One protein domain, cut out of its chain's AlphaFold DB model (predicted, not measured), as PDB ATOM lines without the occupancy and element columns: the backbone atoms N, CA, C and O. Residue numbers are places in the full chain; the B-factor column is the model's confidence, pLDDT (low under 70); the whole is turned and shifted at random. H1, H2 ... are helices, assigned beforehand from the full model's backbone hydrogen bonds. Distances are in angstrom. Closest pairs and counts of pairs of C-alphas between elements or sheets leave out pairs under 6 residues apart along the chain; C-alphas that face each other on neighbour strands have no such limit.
ATOM      1  N   TYR A   2     -10.920  21.526 -19.063       36.97
ATOM      2  CA  TYR A   2      -9.643  20.867 -19.330       36.97
ATOM      3  C   TYR A   2      -9.967  19.413 -19.682       36.97
ATOM      4  O   TYR A   2     -10.045  18.567 -18.803       36.97
ATOM      5  N   SER A   3     -10.320  19.166 -20.944       43.06
ATOM      6  CA  SER A   3     -10.705  17.845 -21.462       43.06
ATOM      7  C   SER A   3      -9.548  17.141 -22.170       43.06
ATOM      8  O   SER A   3      -9.780  16.306 -23.041       43.06
ATOM      9  N   ASP A   4      -8.316  17.526 -21.856       47.50
ATOM     10  CA  ASP A   4      -7.136  16.864 -22.383       47.50
ATOM     11  C   ASP A   4      -6.621  15.889 -21.313       47.50
ATOM     12  O   ASP A   4      -6.258  16.359 -20.229       47.50
ATOM     13  N   PRO A   5      -6.585  14.563 -21.564       52.72
ATOM     14  CA  PRO A   5      -5.912  13.623 -20.667       52.72
ATOM     15  C   PRO A   5      -4.450  14.024 -20.411       52.72
ATOM     16  O   PRO A   5      -3.899  13.682 -19.375       52.72
ATOM     17  N   VAL A   6      -3.831  14.839 -21.276       54.41
ATOM     18  CA  VAL A   6      -2.484  15.398 -21.073       54.41
ATOM     19  C   VAL A   6      -2.410  16.395 -19.900       54.41
ATOM     20  O   VAL A   6      -1.328  16.610 -19.362       54.41
ATOM     21  N   LEU A   7      -3.523  17.006 -19.475       53.34
ATOM     22  CA  LEU A   7      -3.506  18.097 -18.489       53.34
ATOM     23  C   LEU A   7      -3.916  17.702 -17.064       53.34
ATOM     24  O   LEU A   7      -3.579  18.458 -16.160       53.34
ATOM     25  N   ASN A   8      -4.605  16.574 -16.847       55.38
ATOM     26  CA  ASN A   8      -5.175  16.235 -15.530       55.38
ATOM     27  C   ASN A   8      -5.148  14.741 -15.135       55.38
ATOM     28  O   ASN A   8      -5.706  14.448 -14.086       55.38
ATOM     29  N   GLY A   9      -4.583  13.819 -15.928       60.81
ATOM     30  CA  GLY A   9      -4.691  12.380 -15.619       60.81
ATOM     31  C   GLY A   9      -3.427  11.576 -15.894       60.81
ATOM     32  O   GLY A   9      -3.380  10.815 -16.858       60.81
ATOM     33  N   TRP A  10      -2.398  11.795 -15.072       74.25
ATOM     34  CA  TRP A  10      -1.149  11.015 -15.093       74.25
ATOM     35  C   TRP A  10      -0.574  10.767 -13.695       74.25
ATOM     36  O   TRP A  10       0.622  10.481 -13.563       74.25
ATOM     37  N   ASP A  11      -1.363  10.946 -12.644       84.19
ATOM     38  CA  ASP A  11      -0.922  10.789 -11.260       84.19
ATOM     39  C   ASP A  11      -1.261   9.414 -10.678       84.19
ATOM     40  O   ASP A  11      -0.640   9.020  -9.689       84.19
ATOM     41  N   GLU A  12      -2.141   8.647 -11.331       85.94
ATOM     42  CA  GLU A  12      -2.490   7.284 -10.926       85.94
ATOM     43  C   GLU A  12      -2.192   6.245 -12.025       85.94
ATOM     44  O   GLU A  12      -2.411   6.466 -13.217       85.94
ATOM     45  N   ASP A  13      -1.728   5.055 -11.623       89.38
ATOM     46  CA  ASP A  13      -1.432   3.919 -12.514       89.38
ATOM     47  C   ASP A  13      -2.527   3.583 -13.555       89.38
ATOM     48  O   ASP A  13      -2.176   3.387 -14.725       89.38
ATOM     49  N   PRO A  14      -3.838   3.521 -13.221       90.31
ATOM     50  CA  PRO A  14      -4.878   3.195 -14.201       90.31
ATOM     51  C   PRO A  14      -4.941   4.166 -15.383       90.31
ATOM     52  O   PRO A  14      -5.354   3.771 -16.472       90.31
ATOM     53  N   GLU A  15      -4.520   5.417 -15.208       87.62
ATOM     54  CA  GLU A  15      -4.524   6.421 -16.273       87.62
ATOM     55  C   GLU A  15      -3.418   6.137 -17.295       87.62
ATOM     56  O   GLU A  15      -3.662   6.158 -18.506       87.62
ATOM     57  N   HIS A  16      -2.225   5.769 -16.806       89.00
ATOM     58  CA  HIS A  16      -1.106   5.326 -17.641       89.00
ATOM     59  C   HIS A  16      -1.467   4.059 -18.414       89.00
ATOM     60  O   HIS A  16      -1.287   4.022 -19.631       89.00
ATOM     61  N   LEU A  17      -2.026   3.053 -17.735       91.88
ATOM     62  CA  LEU A  17      -2.431   1.786 -18.353       91.88
ATOM     63  C   LEU A  17      -3.532   1.993 -19.403       91.88
ATOM     64  O   LEU A  17      -3.475   1.438 -20.498       91.88
ATOM     65  N   MET A  18      -4.519   2.855 -19.130       88.38
ATOM     66  CA  MET A  18      -5.538   3.185 -20.130       88.38
ATOM     67  C   MET A  18      -4.918   3.868 -21.359       88.38
ATOM     68  O   MET A  18      -5.307   3.582 -22.499       88.38
ATOM     69  N   TYR A  19      -3.955   4.772 -21.151       87.56
ATOM     70  CA  TYR A  19      -3.263   5.434 -22.249       87.56
ATOM     71  C   TYR A  19      -2.401   4.468 -23.066       87.56
ATOM     72  O   TYR A  19      -2.456   4.522 -24.296       87.56
ATOM     73  N   TYR A  20      -1.629   3.584 -22.432       90.56
ATOM     74  CA  TYR A  20      -0.805   2.599 -23.134       90.56
ATOM     75  C   TYR A  20      -1.662   1.632 -23.954       90.56
ATOM     76  O   TYR A  20      -1.465   1.559 -25.179       90.56
ATOM     77  N   GLY A  21      -2.699   1.057 -23.346       91.31
ATOM     78  CA  GLY A  21      -3.645   0.165 -24.007       91.31
ATOM     79  C   GLY A  21      -4.305   0.776 -25.247       91.31
ATOM     80  O   GLY A  21      -4.379   0.147 -26.306       91.31
ATOM     81  N   TRP A  22      -4.751   2.037 -25.197       85.88
ATOM     82  CA  TRP A  22      -5.372   2.685 -26.364       85.88
ATOM     83  C   TRP A  22      -4.361   3.278 -27.364       85.88
ATOM     84  O   TRP A  22      -4.497   3.082 -28.586       85.88
ATOM     85  N   HIS A  23      -3.392   4.056 -26.867       90.81
ATOM     86  CA  HIS A  23      -2.502   4.889 -27.676       90.81
ATOM     87  C   HIS A  23      -1.313   4.113 -28.215       90.81
ATOM     88  O   HIS A  23      -0.988   4.258 -29.388       90.81
ATOM     89  N   HIS A  24      -0.638   3.319 -27.392       92.62
ATOM     90  CA  HIS A  24       0.570   2.621 -27.818       92.62
ATOM     91  C   HIS A  24       0.215   1.265 -28.403       92.62
ATOM     92  O   HIS A  24       0.429   1.010 -29.588       92.62
ATOM     93  N   GLU A  25      -0.349   0.399 -27.582       95.31
ATOM     94  CA  GLU A  25      -0.621  -0.996 -27.912       95.31
ATOM     95  C   GLU A  25      -1.775  -1.091 -28.903       95.31
ATOM     96  O   GLU A  25      -1.641  -1.688 -29.969       95.31
ATOM     97  N   GLY A  26      -2.866  -0.368 -28.648       93.00
ATOM     98  CA  GLY A  26      -3.999  -0.290 -29.559       93.00
ATOM     99  C   GLY A  26      -3.631   0.271 -30.936       93.00
ATOM    100  O   GLY A  26      -4.137  -0.216 -31.952       93.00
ATOM    101  N   ARG A  27      -2.746   1.279 -31.023       94.94
ATOM    102  CA  ARG A  27      -2.262   1.769 -32.330       94.94
ATOM    103  C   ARG A  27      -1.329   0.770 -32.994       94.94
ATOM    104  O   ARG A  27      -1.470   0.580 -34.197       94.94
ATOM    105  N   ARG A  28      -0.421   0.129 -32.249       95.44
ATOM    106  CA  ARG A  28       0.453  -0.927 -32.785       95.44
ATOM    107  C   ARG A  28      -0.351  -2.088 -33.343       95.44
ATOM    108  O   ARG A  28      -0.065  -2.513 -34.455       95.44
ATOM    109  N   PHE A  29      -1.413  -2.498 -32.654       96.06
ATOM    110  CA  PHE A  29      -2.356  -3.487 -33.156       96.06
ATOM    111  C   PHE A  29      -2.967  -3.063 -34.502       96.06
ATOM    112  O   PHE A  29      -2.834  -3.785 -35.489       96.06
ATOM    113  N   ARG A  30      -3.608  -1.886 -34.566       95.81
ATOM    114  CA  ARG A  30      -4.304  -1.419 -35.783       95.81
ATOM    115  C   ARG A  30      -3.345  -1.193 -36.952       95.81
ATOM    116  O   ARG A  30      -3.574  -1.700 -38.043       95.81
ATOM    117  N   MET A  31      -2.240  -0.495 -36.707       96.88
ATOM    118  CA  MET A  31      -1.218  -0.208 -37.717       96.88
ATOM    119  C   MET A  31      -0.470  -1.474 -38.144       96.88
ATOM    120  O   MET A  31      -0.143  -1.638 -39.317       96.88
ATOM    121  N   GLY A  32      -0.224  -2.395 -37.208       96.88
ATOM    122  CA  GLY A  32       0.315  -3.719 -37.487       96.88
ATOM    123  C   GLY A  32      -0.601  -4.498 -38.423       96.88
ATOM    124  O   GLY A  32      -0.122  -5.038 -39.415       96.88
ATOM    125  N   ALA A  33      -1.911  -4.487 -38.176       95.31
ATOM    126  CA  ALA A  33      -2.875  -5.143 -39.052       95.31
ATOM    127  C   ALA A  33      -2.899  -4.505 -40.454       95.31
ATOM    128  O   ALA A  33      -2.827  -5.219 -41.452       95.31
ATOM    129  N   GLU A  34      -2.935  -3.171 -40.536       96.56
ATOM    130  CA  GLU A  34      -2.963  -2.424 -41.803       96.56
ATOM    131  C   GLU A  34      -1.690  -2.612 -42.644       96.56
ATOM    132  O   GLU A  34      -1.759  -2.675 -43.871       96.56
ATOM    133  N   MET A  35      -0.528  -2.749 -41.999       97.25
ATOM    134  CA  MET A  35       0.766  -2.953 -42.662       97.25
ATOM    135  C   MET A  35       1.189  -4.425 -42.750       97.25
ATOM    136  O   MET A  35       2.341  -4.711 -43.076       97.25
ATOM    137  N   MET A  36       0.286  -5.372 -42.468       96.06
ATOM    138  CA  MET A  36       0.564  -6.817 -42.507       96.06
ATOM    139  C   MET A  36       1.695  -7.266 -41.552       96.06
ATOM    140  O   MET A  36       2.359  -8.279 -41.777       96.06
ATOM    141  N   GLY A  37       1.914  -6.530 -40.463       97.00
ATOM    142  CA  GLY A  37       2.842  -6.855 -39.384       97.00
ATOM    143  C   GLY A  37       2.196  -7.773 -38.348       97.00
ATOM    144  O   GLY A  37       1.610  -7.301 -37.372       97.00
ATOM    145  N   ALA A  38       2.323  -9.089 -38.540       95.75
ATOM    146  CA  ALA A  38       1.694 -10.092 -37.675       95.75
ATOM    147  C   ALA A  38       2.115  -9.969 -36.197       95.75
ATOM    148  O   ALA A  38       1.251  -9.963 -35.321       95.75
ATOM    149  N   ASP A  39       3.408  -9.780 -35.916       96.56
ATOM    150  CA  ASP A  39       3.906  -9.653 -34.538       96.56
ATOM    151  C   ASP A  39       3.461  -8.346 -33.871       96.56
ATOM    152  O   ASP A  39       3.137  -8.342 -32.688       96.56
ATOM    153  N   PHE A  40       3.356  -7.249 -34.627       95.69
ATOM    154  CA  PHE A  40       2.812  -5.982 -34.121       95.69
ATOM    155  C   PHE A  40       1.304  -6.032 -33.887       95.69
ATOM    156  O   PHE A  40       0.786  -5.338 -33.019       95.69
ATOM    157  N   THR A  41       0.606  -6.877 -34.641       96.19
ATOM    158  CA  THR A  41      -0.822  -7.125 -34.445       96.19
ATOM    159  C   THR A  41      -1.049  -7.945 -33.176       96.19
ATOM    160  O   THR A  41      -1.907  -7.613 -32.365       96.19
ATOM    161  N   GLN A  42      -0.282  -9.025 -33.014       94.50
ATOM    162  CA  GLN A  42      -0.485 -10.013 -31.958       94.50
ATOM    163  C   GLN A  42       0.331  -9.677 -30.708       94.50
ATOM    164  O   GLN A  42      -0.232  -9.231 -29.714       94.50
ATOM    165  N   TRP A  43       1.649  -9.867 -30.762       95.69
ATOM    166  CA  TRP A  43       2.528  -9.818 -29.592       95.69
ATOM    167  C   TRP A  43       2.745  -8.412 -29.052       95.69
ATOM    168  O   TRP A  43       2.667  -8.229 -27.850       95.69
ATOM    169  N   HIS A  44       2.949  -7.423 -29.924       95.25
ATOM    170  CA  HIS A  44       3.142  -6.017 -29.531       95.25
ATOM    171  C   HIS A  44       1.875  -5.164 -29.667       95.25
ATOM    172  O   HIS A  44       1.945  -3.935 -29.758       95.25
ATOM    173  N   GLY A  45       0.731  -5.836 -29.775       95.00
ATOM    174  CA  GLY A  45      -0.583  -5.243 -29.957       95.00
ATOM    175  C   GLY A  45      -1.562  -5.889 -28.993       95.00
ATOM    176  O   GLY A  45      -1.581  -5.546 -27.820       95.00
ATOM    177  N   ILE A  46      -2.354  -6.847 -29.479       94.50
ATOM    178  CA  ILE A  46      -3.437  -7.484 -28.709       94.50
ATOM    179  C   ILE A  46      -2.962  -8.057 -27.366       94.50
ATOM    180  O   ILE A  46      -3.681  -7.924 -26.378       94.50
ATOM    181  N   TRP A  47      -1.796  -8.708 -27.325       94.62
ATOM    182  CA  TRP A  47      -1.286  -9.317 -26.094       94.62
ATOM    183  C   TRP A  47      -1.004  -8.268 -25.014       94.62
ATOM    184  O   TRP A  47      -1.486  -8.426 -23.897       94.62
ATOM    185  N   GLU A  48      -0.310  -7.184 -25.364       95.75
ATOM    186  CA  GLU A  48       0.002  -6.092 -24.430       95.75
ATOM    187  C   GLU A  48      -1.290  -5.365 -24.004       95.75
ATOM    188  O   GLU A  48      -1.518  -5.213 -22.811       95.75
ATOM    189  N   VAL A  49      -2.242  -5.118 -24.927       94.19
ATOM    190  CA  VAL A  49      -3.568  -4.547 -24.571       94.19
ATOM    191  C   VAL A  49      -4.277  -5.391 -23.512       94.19
ATOM    192  O   VAL A  49      -4.953  -4.877 -22.617       94.19
ATOM    193  N   GLN A  50      -4.186  -6.712 -23.644       92.44
ATOM    194  CA  GLN A  50      -4.795  -7.631 -22.697       92.44
ATOM    195  C   GLN A  50      -4.048  -7.656 -21.358       92.44
ATOM    196  O   GLN A  50      -4.692  -7.830 -20.323       92.44
ATOM    197  N   GLU A  51      -2.726  -7.492 -21.365       93.50
ATOM    198  CA  GLU A  51      -1.914  -7.341 -20.158       93.50
ATOM    199  C   GLU A  51      -2.300  -6.064 -19.401       93.50
ATOM    200  O   GLU A  51      -2.713  -6.164 -18.243       93.50
ATOM    201  N   ASP A  52      -2.311  -4.913 -20.077       94.31
ATOM    202  CA  ASP A  52      -2.711  -3.615 -19.524       94.31
ATOM    203  C   ASP A  52      -4.111  -3.670 -18.901       94.31
ATOM    204  O   ASP A  52      -4.325  -3.242 -17.764       94.31
ATOM    205  N   LEU A  53      -5.077  -4.276 -19.601       93.00
ATOM    206  CA  LEU A  53      -6.431  -4.464 -19.076       93.00
ATOM    207  C   LEU A  53      -6.437  -5.285 -17.779       93.00
ATOM    208  O   LEU A  53      -7.175  -4.970 -16.844       93.00
ATOM    209  N   MET A  54      -5.639  -6.351 -17.711       93.44
ATOM    210  CA  MET A  54      -5.561  -7.178 -16.510       93.44
ATOM    211  C   MET A  54      -4.871  -6.455 -15.353       93.44
ATOM    212  O   MET A  54      -5.272  -6.674 -14.210       93.44
ATOM    213  N   GLU A  55      -3.882  -5.601 -15.617       95.19
ATOM    214  CA  GLU A  55      -3.265  -4.751 -14.591       95.19
ATOM    215  C   GLU A  55      -4.255  -3.710 -14.052       95.19
ATOM    216  O   GLU A  55      -4.392  -3.579 -12.835       95.19
ATOM    217  N   VAL A  56      -5.061  -3.078 -14.915       94.56
ATOM    218  CA  VAL A  56      -6.145  -2.176 -14.471       94.56
ATOM    219  C   VAL A  56      -7.148  -2.914 -13.583       94.56
ATOM    220  O   VAL A  56      -7.568  -2.399 -12.546       94.56
ATOM    221  N   ILE A  57      -7.521  -4.142 -13.950       95.00
ATOM    222  CA  ILE A  57      -8.432  -4.968 -13.146       95.00
ATOM    223  C   ILE A  57      -7.810  -5.315 -11.788       95.00
ATOM    224  O   ILE A  57      -8.502  -5.269 -10.771       95.00
ATOM    225  N   LYS A  58      -6.517  -5.642 -11.720       95.69
ATOM    226  CA  LYS A  58      -5.851  -5.895 -10.432       95.69
ATOM    227  C   LYS A  58      -5.829  -4.642  -9.565       95.69
ATOM    228  O   LYS A  58      -6.226  -4.719  -8.404       95.69
ATOM    229  N   TRP A  59      -5.465  -3.497 -10.142       95.62
ATOM    230  CA  TRP A  59      -5.486  -2.215  -9.444       95.62
ATOM    231  C   TRP A  59      -6.885  -1.925  -8.882       95.62
ATOM    232  O   TRP A  59      -7.037  -1.679  -7.687       95.62
ATOM    233  N   ALA A  60      -7.939  -2.065  -9.692       95.44
ATOM    234  CA  ALA A  60      -9.316  -1.851  -9.242       95.44
ATOM    235  C   ALA A  60      -9.719  -2.817  -8.111       95.44
ATOM    236  O   ALA A  60     -10.401  -2.423  -7.160       95.44
ATOM    237  N   ALA A  61      -9.266  -4.073  -8.170       96.75
ATOM    238  CA  ALA A  61      -9.504  -5.054  -7.118       96.75
ATOM    239  C   ALA A  61      -8.845  -4.645  -5.790       96.75
ATOM    240  O   ALA A  61      -9.478  -4.736  -4.734       96.75
ATOM    241  N   GLU A  62      -7.605  -4.159  -5.831       96.88
ATOM    242  CA  GLU A  62      -6.881  -3.646  -4.659       96.88
ATOM    243  C   GLU A  62      -7.576  -2.418  -4.053       96.88
ATOM    244  O   GLU A  62      -7.635  -2.280  -2.830       96.88
ATOM    245  N   HIS A  63      -8.220  -1.605  -4.894       96.38
ATOM    246  CA  HIS A  63      -8.944  -0.392  -4.505       96.38
ATOM    247  C   HIS A  63     -10.431  -0.621  -4.182       96.38
ATOM    248  O   HIS A  63     -11.184   0.322  -3.949       96.38
ATOM    249  N   GLY A  64     -10.860  -1.882  -4.077       96.50
ATOM    250  CA  GLY A  64     -12.159  -2.235  -3.504       96.50
ATOM    251  C   GLY A  64     -13.257  -2.594  -4.500       96.50
ATOM    252  O   GLY A  64     -14.350  -2.940  -4.047       96.50
ATOM    253  N   ASP A  65     -12.986  -2.598  -5.806       97.25
ATOM    254  CA  ASP A  65     -13.984  -2.987  -6.801       97.25
ATOM    255  C   ASP A  65     -14.352  -4.478  -6.681       97.25
ATOM    256  O   ASP A  65     -13.507  -5.377  -6.637       97.25
ATOM    257  N   THR A  66     -15.655  -4.750  -6.582       96.81
ATOM    258  CA  THR A  66     -16.157  -6.104  -6.307       96.81
ATOM    259  C   THR A  66     -16.137  -7.026  -7.523       96.81
ATOM    260  O   THR A  66     -16.034  -8.243  -7.356       96.81
ATOM    261  N   GLU A  67     -16.258  -6.483  -8.732       94.12
ATOM    262  CA  GLU A  67     -16.196  -7.254  -9.973       94.12
ATOM    263  C   GLU A  67     -14.744  -7.605 -10.287       94.12
ATOM    264  O   GLU A  67     -14.414  -8.772 -10.511       94.12
ATOM    265  N   ALA A  68     -13.859  -6.625 -10.164       95.44
ATOM    266  CA  ALA A  68     -12.432  -6.773 -10.365       95.44
ATOM    267  C   ALA A  68     -11.807  -7.807  -9.414       95.44
ATOM    268  O   ALA A  68     -11.011  -8.648  -9.845       95.44
ATOM    269  N   LYS A  69     -12.224  -7.828  -8.137       96.88
ATOM    270  CA  LYS A  69     -11.823  -8.878  -7.178       96.88
ATOM    271  C   LYS A  69     -12.216 -10.271  -7.657       96.88
ATOM    272  O   LYS A  69     -11.371 -11.162  -7.704       96.88
ATOM    273  N   LYS A  70     -13.470 -10.450  -8.089       95.25
ATOM    274  CA  LYS A  70     -13.954 -11.741  -8.610       95.25
ATOM    275  C   LYS A  70     -13.156 -12.190  -9.833       95.25
ATOM    276  O   LYS A  70     -12.847 -13.374  -9.945       95.25
ATOM    277  N   ILE A  71     -12.828 -11.271 -10.743       95.00
ATOM    278  CA  ILE A  71     -12.041 -11.573 -11.947       95.00
ATOM    279  C   ILE A  71     -10.613 -11.982 -11.567       95.00
ATOM    280  O   ILE A  71     -10.133 -13.023 -12.024       95.00
ATOM    281  N   THR A  72      -9.954 -11.211 -10.700       94.88
ATOM    282  CA  THR A  72      -8.569 -11.447 -10.264       94.88
ATOM    283  C   THR A  72      -8.413 -12.774  -9.516       94.88
ATOM    284  O   THR A  72      -7.486 -13.539  -9.792       94.88
ATOM    285  N   GLU A  73      -9.349 -13.099  -8.623       95.25
ATOM    286  CA  GLU A  73      -9.352 -14.348  -7.846       95.25
ATOM    287  C   GLU A  73      -9.775 -15.572  -8.676       95.25
ATOM    288  O   GLU A  73      -9.509 -16.723  -8.303       95.25
ATOM    289  N   SER A  74     -10.416 -15.351  -9.826       94.06
ATOM    290  CA  SER A  74     -10.880 -16.428 -10.688       94.06
ATOM    291  C   SER A  74      -9.719 -17.194 -11.325       94.06
ATOM    292  O   SER A  74      -8.770 -16.648 -11.901       94.06
ATOM    293  N   LYS A  75      -9.840 -18.522 -11.290       93.38
ATOM    294  CA  LYS A  75      -9.016 -19.451 -12.082       93.38
ATOM    295  C   LYS A  75      -9.701 -19.860 -13.384       93.38
ATOM    296  O   LYS A  75      -9.128 -20.616 -14.163       93.38
ATOM    297  N   HIS A  76     -10.930 -19.395 -13.607       90.50
ATOM    298  CA  HIS A  76     -11.679 -19.735 -14.800       90.50
ATOM    299  C   HIS A  76     -11.089 -18.992 -16.011       90.50
ATOM    300  O   HIS A  76     -10.895 -17.777 -15.935       90.50
ATOM    301  N   PRO A  77     -10.833 -19.667 -17.143       87.81
ATOM    302  CA  PRO A  77     -10.238 -19.039 -18.329       87.81
ATOM    303  C   PRO A  77     -11.083 -17.896 -18.913       87.81
ATOM    304  O   PRO A  77     -10.539 -16.993 -19.535       87.81
ATOM    305  N   ALA A  78     -12.394 -17.868 -18.659       87.69
ATOM    306  CA  ALA A  78     -13.248 -16.753 -19.082       87.69
ATOM    307  C   ALA A  78     -12.978 -15.424 -18.359       87.69
ATOM    308  O   ALA A  78     -13.563 -14.418 -18.736       87.69
ATOM    309  N   LYS A  79     -12.100 -15.384 -17.347       89.69
ATOM    310  CA  LYS A  79     -11.719 -14.128 -16.676       89.69
ATOM    311  C   LYS A  79     -11.094 -13.092 -17.618       89.69
ATOM    312  O   LYS A  79     -11.066 -11.918 -17.296       89.69
ATOM    313  N   PHE A  80     -10.618 -13.542 -18.776       86.50
ATOM    314  CA  PHE A  80     -10.081 -12.707 -19.845       86.50
ATOM    315  C   PHE A  80     -11.152 -12.188 -20.820       86.50
ATOM    316  O   PHE A  80     -10.825 -11.498 -21.781       86.50
ATOM    317  N   ILE A  81     -12.421 -12.543 -20.603       88.44
ATOM    318  CA  ILE A  81     -13.574 -12.148 -21.418       88.44
ATOM    319  C   ILE A  81     -14.425 -11.211 -20.563       88.44
ATOM    320  O   ILE A  81     -15.475 -11.584 -20.042       88.44
ATOM    321  N   THR A  82     -13.915 -10.003 -20.350       87.25
ATOM    322  CA  THR A  82     -14.490  -9.025 -19.411       87.25
ATOM    323  C   THR A  82     -15.552  -8.131 -20.042       87.25
ATOM    324  O   THR A  82     -16.149  -7.302 -19.366       87.25
ATOM    325  N   TYR A  83     -15.812  -8.296 -21.338       86.81
ATOM    326  CA  TYR A  83     -16.713  -7.456 -22.114       86.81
ATOM    327  C   TYR A  83     -17.789  -8.274 -22.826       86.81
ATOM    328  O   TYR A  83     -17.625  -9.457 -23.138       86.81
TER     329      TYR A  83
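What this domain is: This is residues 2 to 83 of the 196 residues of the protein "Cytochrome C" of Caldithrix abyssi (UniProt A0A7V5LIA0). A long helical hairpin, H2 and H3, lies side by side along the longest axis, with the first residues and H1 held off on one side and H4 and H5 folding back on the other side, beyond H3. H4 packs on the last residues of H3, while the short H1 touches no other helix. The printed part has 82 residues, with five named helices in the order H1 to H5 and no named strand; its class is all helix. It is only just loose, close to compact, with a radius of gyration of the C-alphas of 14.4 A, and it is flat, spanning 41 by 39 by 16 A.

How they stand to each other: H1, residues 5 to 8, is apart from H2, residues 13 to 34. H2 touches H3, residues 38 to 62, and the two form a hairpin, at a shallow tilt of 18 degrees, opposite ways; their closest C-alphas, of Phe 29 and Gly 45, are 4.1 A apart. H3 touches H4, residues 66 to 73, with its residues 57 to 62 alone, at a steep tilt of 61 degrees; the closest C-alphas, of Ala 61 and Lys 69, are 4.5 A apart. H5, residues 77 to 80, is close to H4 but not clearly touching, the closest C-alphas being those of Ile 71 and Lys 79 at 5.4 A. Every O i to N i+4 pair is within hydrogen-bond range in H4, against 15 of 18 in H2 and 17 of 21 in H3; H1 and H5 are too short for such a pair.

Where its parts are: H1 begins at C-alpha 5, (-5.912, 13.623, -20.667). H2 is 30.0 A long and H3 34.7 A, from C-alpha 38 at (1.694, -10.092, -37.675) to C-alpha 62 at (-6.881, -3.646, -4.659). H4 measures 10.8 A, and H5 ends at C-alpha 80, (-10.081, -12.707, -19.845).

The domain as a whole: The two C-alphas farthest apart, of Met 36 and Gly 64, are 41.3 A apart. The printed part has no cut, and its four links between helices are tight. Mean pLDDT of the printed part is 88.9; residues 2 to 9 are under 70.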